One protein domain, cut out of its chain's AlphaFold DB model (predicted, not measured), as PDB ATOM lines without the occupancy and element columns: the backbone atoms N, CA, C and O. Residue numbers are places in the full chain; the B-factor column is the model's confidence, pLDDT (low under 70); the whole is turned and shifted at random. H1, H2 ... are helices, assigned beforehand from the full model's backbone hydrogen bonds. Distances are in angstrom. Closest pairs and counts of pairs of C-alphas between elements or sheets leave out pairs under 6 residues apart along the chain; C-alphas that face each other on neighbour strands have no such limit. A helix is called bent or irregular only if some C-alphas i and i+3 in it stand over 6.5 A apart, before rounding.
ATOM      1  N   HIS A 776      25.781 -58.003  34.890       87.56
ATOM      2  CA  HIS A 776      26.607 -58.563  33.807       87.56
ATOM      3  C   HIS A 776      26.639 -57.750  32.500       87.56
ATOM      4  O   HIS A 776      27.699 -57.657  31.878       87.56
ATOM      5  N   LEU A 777      25.521 -57.176  32.029       84.00
ATOM      6  CA  LEU A 777      25.505 -56.487  30.729       84.00
ATOM      7  C   LEU A 777      26.011 -55.043  30.795       84.00
ATOM      8  O   LEU A 777      26.622 -54.595  29.827       84.00
ATOM      9  N   VAL A 778      25.802 -54.308  31.895       88.19
ATOM     10  CA  VAL A 778      26.254 -52.906  32.000       88.19
ATOM     11  C   VAL A 778      27.765 -52.743  31.756       88.19
ATOM     12  O   VAL A 778      28.101 -51.921  30.899       88.19
ATOM     13  N   PRO A 779      28.685 -53.505  32.389       90.25
ATOM     14  CA  PRO A 779      30.120 -53.338  32.135       90.25
ATOM     15  C   PRO A 779      30.521 -53.694  30.694       90.25
ATOM     16  O   PRO A 779      31.344 -53.000  30.099       90.25
ATOM     17  N   HIS A 780      29.911 -54.715  30.080       86.50
ATOM     18  CA  HIS A 780      30.191 -55.064  28.682       86.50
ATOM     19  C   HIS A 780      29.650 -54.022  27.689       86.50
ATOM     20  O   HIS A 780      30.339 -53.682  26.727       86.50
ATOM     21  N   VAL A 781      28.463 -53.458  27.936       77.88
ATOM     22  CA  VAL A 781      27.911 -52.356  27.129       77.88
ATOM     23  C   VAL A 781      28.743 -51.082  27.301       77.88
ATOM     24  O   VAL A 781      28.976 -50.379  26.320       77.88
ATOM     25  N   GLN A 782      29.257 -50.798  28.502       86.88
ATOM     26  CA  GLN A 782      30.188 -49.689  28.735       86.88
ATOM     27  C   GLN A 782      31.512 -49.884  27.984       86.88
ATOM     28  O   GLN A 782      31.943 -48.963  27.292       86.88
ATOM     29  N   ALA A 783      32.115 -51.076  28.036       88.06
ATOM     30  CA  ALA A 783      33.337 -51.387  27.293       88.06
ATOM     31  C   ALA A 783      33.137 -51.275  25.768       88.06
ATOM     32  O   ALA A 783      33.948 -50.654  25.081       88.06
ATOM     33  N   LEU A 784      32.025 -51.800  25.238       81.62
ATOM     34  CA  LEU A 784      31.677 -51.676  23.818       81.62
ATOM     35  C   LEU A 784      31.417 -50.213  23.419       81.62
ATOM     36  O   LEU A 784      31.842 -49.781  22.347       81.62
ATOM     37  N   SER A 785      30.758 -49.437  24.283       74.94
ATOM     38  CA  SER A 785      30.507 -48.007  24.080       74.94
ATOM     39  C   SER A 785      31.810 -47.202  24.040       74.94
ATOM     40  O   SER A 785      32.018 -46.424  23.112       74.94
ATOM     41  N   GLN A 786      32.740 -47.450  24.970       85.62
ATOM     42  CA  GLN A 786      34.070 -46.828  24.975       85.62
ATOM     43  C   GLN A 786      34.888 -47.214  23.733       85.62
ATOM     44  O   GLN A 786      35.448 -46.338  23.077       85.62
ATOM     45  N   ALA A 787      34.904 -48.495  23.351       86.31
ATOM     46  CA  ALA A 787      35.576 -48.951  22.134       86.31
ATOM     47  C   ALA A 787      34.998 -48.284  20.869       86.31
ATOM     48  O   ALA A 787      35.751 -47.812  20.016       86.31
ATOM     49  N   THR A 788      33.668 -48.180  20.779       74.25
ATOM     50  CA  THR A 788      32.972 -47.526  19.660       74.25
ATOM     51  C   THR A 788      33.238 -46.020  19.635       74.25
ATOM     52  O   THR A 788      33.541 -45.480  18.576       74.25
ATOM     53  N   SER A 789      33.196 -45.349  20.790       73.62
ATOM     54  CA  SER A 789      33.541 -43.930  20.951       73.62
ATOM     55  C   SER A 789      34.956 -43.636  20.447       73.62
ATOM     56  O   SER A 789      35.153 -42.767  19.595       73.62
ATOM     57  N   ASN A 790      35.936 -44.428  20.889       84.19
ATOM     58  CA  ASN A 790      37.339 -44.263  20.511       84.19
ATOM     59  C   ASN A 790      37.562 -44.527  19.009       84.19
ATOM     60  O   ASN A 790      38.288 -43.780  18.350       84.19
ATOM     61  N   ALA A 791      36.894 -45.537  18.440       79.44
ATOM     62  CA  ALA A 791      36.919 -45.804  17.001       79.44
ATOM     63  C   ALA A 791      36.284 -44.663  16.183       79.44
ATOM     64  O   ALA A 791      36.829 -44.263  15.151       79.44
ATOM     65  N   TYR A 792      35.169 -44.095  16.652       69.00
ATOM     66  CA  TYR A 792      34.484 -42.989  15.982       69.00
ATOM     67  C   TYR A 792      35.308 -41.694  16.036       69.00
ATOM     68  O   TYR A 792      35.492 -41.041  15.010       69.00
ATOM     69  N   GLY A 793      35.894 -41.372  17.195       78.75
ATOM     70  CA  GLY A 793      36.819 -40.246  17.362       78.75
ATOM     71  C   GLY A 793      38.064 -40.366  16.477       78.75
ATOM     72  O   GLY A 793      38.412 -39.414  15.779       78.75
ATOM     73  N   SER A 794      38.679 -41.553  16.421       78.12
ATOM     74  CA  SER A 794      39.805 -41.847  15.521       78.12
ATOM     75  C   SER A 794      39.425 -41.672  14.043       78.12
ATOM     76  O   SER A 794      40.132 -41.003  13.289       78.12
ATOM     77  N   THR A 795      38.255 -42.174  13.639       75.25
ATOM     78  CA  THR A 795      37.749 -42.036  12.263       75.25
ATOM     79  C   THR A 795      37.490 -40.567  11.904       75.25
ATOM     80  O   THR A 795      37.903 -40.109  10.840       75.25
ATOM     81  N   HIS A 796      36.883 -39.783  12.802       72.06
ATOM     82  CA  HIS A 796      36.678 -38.344  12.597       72.06
ATOM     83  C   HIS A 796      37.991 -37.546  12.557       72.06
ATOM     84  O   HIS A 796      38.091 -36.590  11.786       72.06
ATOM     85  N   ALA A 797      39.005 -37.939  13.334       77.25
ATOM     86  CA  ALA A 797      40.337 -37.343  13.259       77.25
ATOM     87  C   ALA A 797      41.004 -37.627  11.901       77.25
ATOM     88  O   ALA A 797      41.488 -36.699  11.256       77.25
ATOM     89  N   GLN A 798      40.947 -38.872  11.410       80.12
ATOM     90  CA  GLN A 798      41.460 -39.231  10.082       80.12
ATOM     91  C   GLN A 798      40.734 -38.470   8.959       80.12
ATOM     92  O   GLN A 798      41.386 -37.887   8.089       80.12
ATOM     93  N   ILE A 799      39.398 -38.388   9.010       75.88
ATOM     94  CA  ILE A 799      38.589 -37.606   8.059       75.88
ATOM     95  C   ILE A 799      38.964 -36.113   8.089       75.88
ATOM     96  O   ILE A 799      39.058 -35.494   7.033       75.88
ATOM     97  N   ARG A 800      39.250 -35.528   9.264       73.12
ATOM     98  CA  ARG A 800      39.797 -34.162   9.346       73.12
ATOM     99  C   ARG A 800      41.162 -34.051   8.673       73.12
ATOM    100  O   ARG A 800      41.283 -33.284   7.729       73.12
ATOM    101  N   THR A 801      42.145 -34.871   9.056       81.31
ATOM    102  CA  THR A 801      43.505 -34.787   8.478       81.31
ATOM    103  C   THR A 801      43.534 -34.962   6.954       81.31
ATOM    104  O   THR A 801      44.326 -34.310   6.276       81.31
ATOM    105  N   THR A 802      42.639 -35.783   6.396       80.31
ATOM    106  CA  THR A 802      42.506 -35.965   4.941       80.31
ATOM    107  C   THR A 802      41.780 -34.804   4.252       80.31
ATOM    108  O   THR A 802      42.139 -34.459   3.130       80.31
ATOM    109  N   LEU A 803      40.819 -34.147   4.912       73.75
ATOM    110  CA  LEU A 803      40.178 -32.927   4.404       73.75
ATOM    111  C   LEU A 803      41.085 -31.694   4.502       73.75
ATOM    112  O   LEU A 803      41.130 -30.901   3.564       73.75
ATOM    113  N   ASP A 804      41.829 -31.531   5.598       77.75
ATOM    114  CA  ASP A 804      42.735 -30.396   5.809       77.75
ATOM    115  C   ASP A 804      43.849 -30.360   4.748       77.75
ATOM    116  O   ASP A 804      44.183 -29.287   4.243       77.75
ATOM    117  N   GLY A 805      44.351 -31.532   4.330       82.19
ATOM    118  CA  GLY A 805      45.318 -31.671   3.234       82.19
ATOM    119  C   GLY A 805      44.773 -31.384   1.824       82.19
ATOM    120  O   GLY A 805      45.566 -31.199   0.905       82.19
ATOM    121  N   VAL A 806      43.447 -31.326   1.639       80.31
ATOM    122  CA  VAL A 806      42.792 -31.061   0.338       80.31
ATOM    123  C   VAL A 806      42.195 -29.651   0.265       80.31
ATOM    124  O   VAL A 806      42.209 -29.025  -0.792       80.31
ATOM    125  N   VAL A 807      41.661 -29.145   1.378       76.94
ATOM    126  CA  VAL A 807      40.908 -27.879   1.446       76.94
ATOM    127  C   VAL A 807      41.745 -26.729   2.026       76.94
ATOM    128  O   VAL A 807      41.441 -25.557   1.801       76.94
ATOM    129  N   GLY A 808      42.819 -27.046   2.751       80.75
ATOM    130  CA  GLY A 808      43.673 -26.076   3.425       80.75
ATOM    131  C   GLY A 808      43.101 -25.597   4.774       80.75
ATOM    132  O   GLY A 808      41.882 -25.464   4.946       80.75
ATOM    133  N   PRO A 809      43.973 -25.268   5.747       77.81
ATOM    134  CA  PRO A 809      43.603 -25.122   7.161       77.81
ATOM    135  C   PRO A 809      42.733 -23.897   7.492       77.81
ATOM    136  O   PRO A 809      42.336 -23.723   8.640       77.81
ATOM    137  N   LYS A 810      42.436 -23.026   6.517       77.94
ATOM    138  CA  LYS A 810      41.583 -21.835   6.699       77.94
ATOM    139  C   LYS A 810      40.152 -22.001   6.174       77.94
ATOM    140  O   LYS A 810      39.336 -21.115   6.403       77.94
ATOM    141  N   ALA A 811      39.842 -23.099   5.481       65.81
ATOM    142  CA  ALA A 811      38.527 -23.319   4.867       65.81
ATOM    143  C   ALA A 811      37.849 -24.642   5.270       65.81
ATOM    144  O   ALA A 811      36.630 -24.757   5.136       65.81
ATOM    145  N   SER A 812      38.587 -25.619   5.815       62.25
ATOM    146  CA  SER A 812      38.078 -26.981   6.052       62.25
ATOM    147  C   SER A 812      36.794 -27.049   6.890       62.25
ATOM    148  O   SER A 812      35.890 -27.803   6.537       62.25
ATOM    149  N   GLY A 813      36.633 -26.218   7.927       66.81
ATOM    150  CA  GLY A 813      35.398 -26.167   8.730       66.81
ATOM    151  C   GLY A 813      34.148 -25.719   7.953       66.81
ATOM    152  O   GLY A 813      33.079 -26.327   8.079       66.81
ATOM    153  N   ALA A 814      34.279 -24.691   7.109       65.25
ATOM    154  CA  ALA A 814      33.184 -24.176   6.286       65.25
ATOM    155  C   ALA A 814      32.875 -25.112   5.107       65.25
ATOM    156  O   ALA A 814      31.715 -25.393   4.813       65.25
ATOM    157  N   THR A 815      33.905 -25.659   4.460       68.88
ATOM    158  CA  THR A 815      33.729 -26.595   3.344       68.88
ATOM    159  C   THR A 815      33.180 -27.942   3.815       68.88
ATOM    160  O   THR A 815      32.312 -28.491   3.146       68.88
ATOM    161  N   ALA A 816      33.590 -28.461   4.979       65.44
ATOM    162  CA  ALA A 816      33.035 -29.700   5.532       65.44
ATOM    163  C   ALA A 816      31.541 -29.560   5.869       65.44
ATOM    164  O   ALA A 816      30.749 -30.440   5.528       65.44
ATOM    165  N   THR A 817      31.126 -28.437   6.469       63.72
ATOM    166  CA  THR A 817      29.698 -28.164   6.705       63.72
ATOM    167  C   THR A 817      28.925 -27.986   5.395       63.72
ATOM    168  O   THR A 817      27.832 -28.540   5.275       63.72
ATOM    169  N   PHE A 818      29.500 -27.330   4.380       71.81
ATOM    170  CA  PHE A 818      28.909 -27.258   3.035       71.81
ATOM    171  C   PHE A 818      28.766 -28.630   2.363       71.81
ATOM    172  O   PHE A 818      27.707 -28.913   1.807       71.81
ATOM    173  N   ILE A 819      29.787 -29.492   2.435       71.25
ATOM    174  CA  ILE A 819      29.757 -30.852   1.877       71.25
ATOM    175  C   ILE A 819      28.651 -31.670   2.546       71.25
ATOM    176  O   ILE A 819      27.857 -32.284   1.840       71.25
ATOM    177  N   VAL A 820      28.536 -31.633   3.879       66.62
ATOM    178  CA  VAL A 820      27.453 -32.321   4.605       66.62
ATOM    179  C   VAL A 820      26.080 -31.774   4.201       66.62
ATOM    180  O   VAL A 820      25.174 -32.560   3.924       66.62
ATOM    181  N   MET A 821      25.920 -30.450   4.076       60.56
ATOM    182  CA  MET A 821      24.679 -29.837   3.576       60.56
ATOM    183  C   MET A 821      24.331 -30.317   2.159       60.56
ATOM    184  O   MET A 821      23.189 -30.693   1.895       60.56
ATOM    185  N   LEU A 822      25.315 -30.365   1.258       70.31
ATOM    186  CA  LEU A 822      25.140 -30.843  -0.112       70.31
ATOM    187  C   LEU A 822      24.768 -32.335  -0.142       70.31
ATOM    188  O   LEU A 822      23.886 -32.737  -0.901       70.31
ATOM    189  N   LEU A 823      25.381 -33.145   0.727       68.25
ATOM    190  CA  LEU A 823      25.112 -34.578   0.847       68.25
ATOM    191  C   LEU A 823      23.707 -34.867   1.401       68.25
ATOM    192  O   LEU A 823      23.084 -35.833   0.971       68.25
ATOM    193  N   LEU A 824      23.171 -34.019   2.291       60.69
ATOM    194  CA  LEU A 824      21.761 -34.069   2.709       60.69
ATOM    195  C   LEU A 824      20.804 -33.546   1.621       60.69
ATOM    196  O   LEU A 824      19.662 -34.005   1.531       60.69
ATOM    197  N   LEU A 825      21.250 -32.609   0.779       60.00
ATOM    198  CA  LEU A 825      20.449 -32.052  -0.313       60.00
ATOM    199  C   LEU A 825      20.280 -33.041  -1.481       60.00
ATOM    200  O   LEU A 825      19.211 -33.078  -2.093       60.00
ATOM    201  N   VAL A 826      21.290 -33.874  -1.768       64.44
ATOM    202  CA  VAL A 826      21.266 -34.869  -2.860       64.44
ATOM    203  C   VAL A 826      20.069 -35.834  -2.769       64.44
ATOM    204  O   VAL A 826      19.345 -35.927  -3.762       64.44
ATOM    205  N   PRO A 827      19.756 -36.489  -1.629       55.91
ATOM    206  CA  PRO A 827      18.524 -37.268  -1.463       55.91
ATOM    207  C   PRO A 827      17.242 -36.464  -1.721       55.91
ATOM    208  O   PRO A 827      16.310 -36.973  -2.342       55.91
ATOM    209  N   GLY A 828      17.196 -35.195  -1.301       58.69
ATOM    210  CA  GLY A 828      16.062 -34.305  -1.563       58.69
ATOM    211  C   GLY A 828      15.854 -34.050  -3.059       58.69
ATOM    212  O   GLY A 828      14.744 -34.210  -3.570       58.69
ATOM    213  N   VAL A 829      16.929 -33.727  -3.786       65.12
ATOM    214  CA  VAL A 829      16.906 -33.551  -5.249       65.12
ATOM    215  C   VAL A 829      16.557 -34.865  -5.953       65.12
ATOM    216  O   VAL A 829      15.715 -34.868  -6.853       65.12
ATOM    217  N   ALA A 830      17.130 -35.988  -5.512       59.50
ATOM    218  CA  ALA A 830      16.840 -37.311  -6.051       59.50
ATOM    219  C   ALA A 830      15.352 -37.666  -5.913       59.50
ATOM    220  O   ALA A 830      14.757 -38.124  -6.885       59.50
ATOM    221  N   VAL A 831      14.711 -37.382  -4.771       61.44
ATOM    222  CA  VAL A 831      13.262 -37.597  -4.616       61.44
ATOM    223  C   VAL A 831      12.438 -36.603  -5.439       61.44
ATOM    224  O   VAL A 831      11.424 -37.001  -6.010       61.44
ATOM    225  N   VAL A 832      12.862 -35.345  -5.607       65.06
ATOM    226  CA  VAL A 832      12.182 -34.411  -6.528       65.06
ATOM    227  C   VAL A 832      12.214 -34.928  -7.973       65.06
ATOM    228  O   VAL A 832      11.181 -34.902  -8.645       65.06
ATOM    229  N   VAL A 833      13.350 -35.450  -8.446       70.31
ATOM    230  CA  VAL A 833      13.475 -36.079  -9.775       70.31
ATOM    231  C   VAL A 833      12.662 -37.376  -9.850       70.31
ATOM    232  O   VAL A 833      11.906 -37.579 -10.805       70.31
ATOM    233  N   LEU A 834      12.733 -38.226  -8.824       66.38
ATOM    234  CA  LEU A 834      11.972 -39.472  -8.753       66.38
ATOM    235  C   LEU A 834      10.464 -39.200  -8.784       66.38
ATOM    236  O   LEU A 834       9.744 -39.883  -9.497       66.38
ATOM    237  N   CYS A 835       9.972 -38.154  -8.118       59.03
ATOM    238  CA  CYS A 835       8.563 -37.755  -8.155       59.03
ATOM    239  C   CYS A 835       8.153 -36.995  -9.428       59.03
ATOM    240  O   CYS A 835       6.955 -36.847  -9.677       59.03
ATOM    241  N   GLN A 836       9.098 -36.559 -10.270       69.38
ATOM    242  CA  GLN A 836       8.808 -36.180 -11.658       69.38
ATOM    243  C   GLN A 836       8.665 -37.417 -12.557       69.38
ATOM    244  O   GLN A 836       7.780 -37.434 -13.409       69.38
ATOM    245  N   LYS A 837       9.471 -38.467 -12.344       70.44
ATOM    246  CA  LYS A 837       9.407 -39.731 -13.107       70.44
ATOM    247  C   LYS A 837       8.231 -40.622 -12.695       70.44
ATOM    248  O   LYS A 837       7.482 -41.071 -13.550       70.44
ATOM    249  N   LEU A 838       7.986 -40.792 -11.396       58.78
ATOM    250  CA  LEU A 838       6.813 -41.490 -10.855       58.78
ATOM    251  C   LEU A 838       5.495 -40.801 -11.229       58.78
ATOM    252  O   LEU A 838       4.451 -41.431 -11.149       58.78
ATOM    253  N   LYS A 839       5.516 -39.539 -11.673       57.31
ATOM    254  CA  LYS A 839       4.316 -38.769 -12.031       57.31
ATOM    255  C   LYS A 839       3.510 -39.365 -13.194       57.31
ATOM    256  O   LYS A 839       2.343 -39.014 -13.339       57.31
ATOM    257  N   THR A 840       4.115 -40.243 -13.998       63.78
ATOM    258  CA  THR A 840       3.448 -41.003 -15.071       63.78
ATOM    259  C   THR A 840       2.993 -42.405 -14.649       63.78
ATOM    260  O   THR A 840       2.223 -43.017 -15.378       63.78
ATOM    261  N   VAL A 841       3.441 -42.914 -13.493       55.50
ATOM    262  CA  VAL A 841       3.229 -44.313 -13.052       55.50
ATOM    263  C   VAL A 841       2.399 -44.396 -11.765       55.50
ATOM    264  O   VAL A 841       1.623 -45.326 -11.569       55.50
ATOM    265  N   PHE A 842       2.534 -43.409 -10.880       62.19
ATOM    266  CA  PHE A 842       1.890 -43.349  -9.575       62.19
ATOM    267  C   PHE A 842       1.204 -41.998  -9.378       62.19
ATOM    268  O   PHE A 842       1.818 -40.934  -9.485       62.19
TER     269      PHE A 842
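Overview. This is residues 776 to 842 of the 990 residues of an uncharacterized protein of Klebsormidium nitens (UniProt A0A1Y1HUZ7). Two long helices, H1 and then H2, meet near their ends in a wide V, with the tight link at its point and both arms sticking out free. The printed part has 67 residues, is all helix with no named strand, and is extended, with a radius of gyration of the C-alphas of 19.6 A. Its outline is flat, 56 by 43 by 13 A.

Arrangement. Begin with the longest helix, H1, residues 776 to 807, and look at its residues 803 to 807, which alone touch H2, residues 812 to 840. From H2, residues 812 to 816 alone touch H1. The closest C-alphas of the two helices are those of Asp 804 and Ser 812, 5.8 A apart. Their lines are about perpendicular, at 82 degrees. Residues 776 to 798 and 817 to 842 stand free. O i to N i+4 pairs are within hydrogen-bond range in 26 of 28 cases in H1 and 21 of 25 in H2.

Along the chain. Find C-alpha 776 at (26.607, -58.563, 33.807); from there H1 runs 46.8 A to C-alpha 807 at (40.908, -27.879, 1.446). H1 is irregular, but only just: C-alphas 776 and 779 are 6.51 A apart. H2 runs 42.9 A to C-alpha 840 at (3.448, -41.003, -15.071).

Size, cuts and confidence. The two C-alphas farthest apart, those of His 776 and Thr 840, are 56.9 A apart. The printed part has no cut. Mean pLDDT is 80 in H1 and 64 in H2; 28 printed residues are under 70, among them 811 to 817 and 823 to 832.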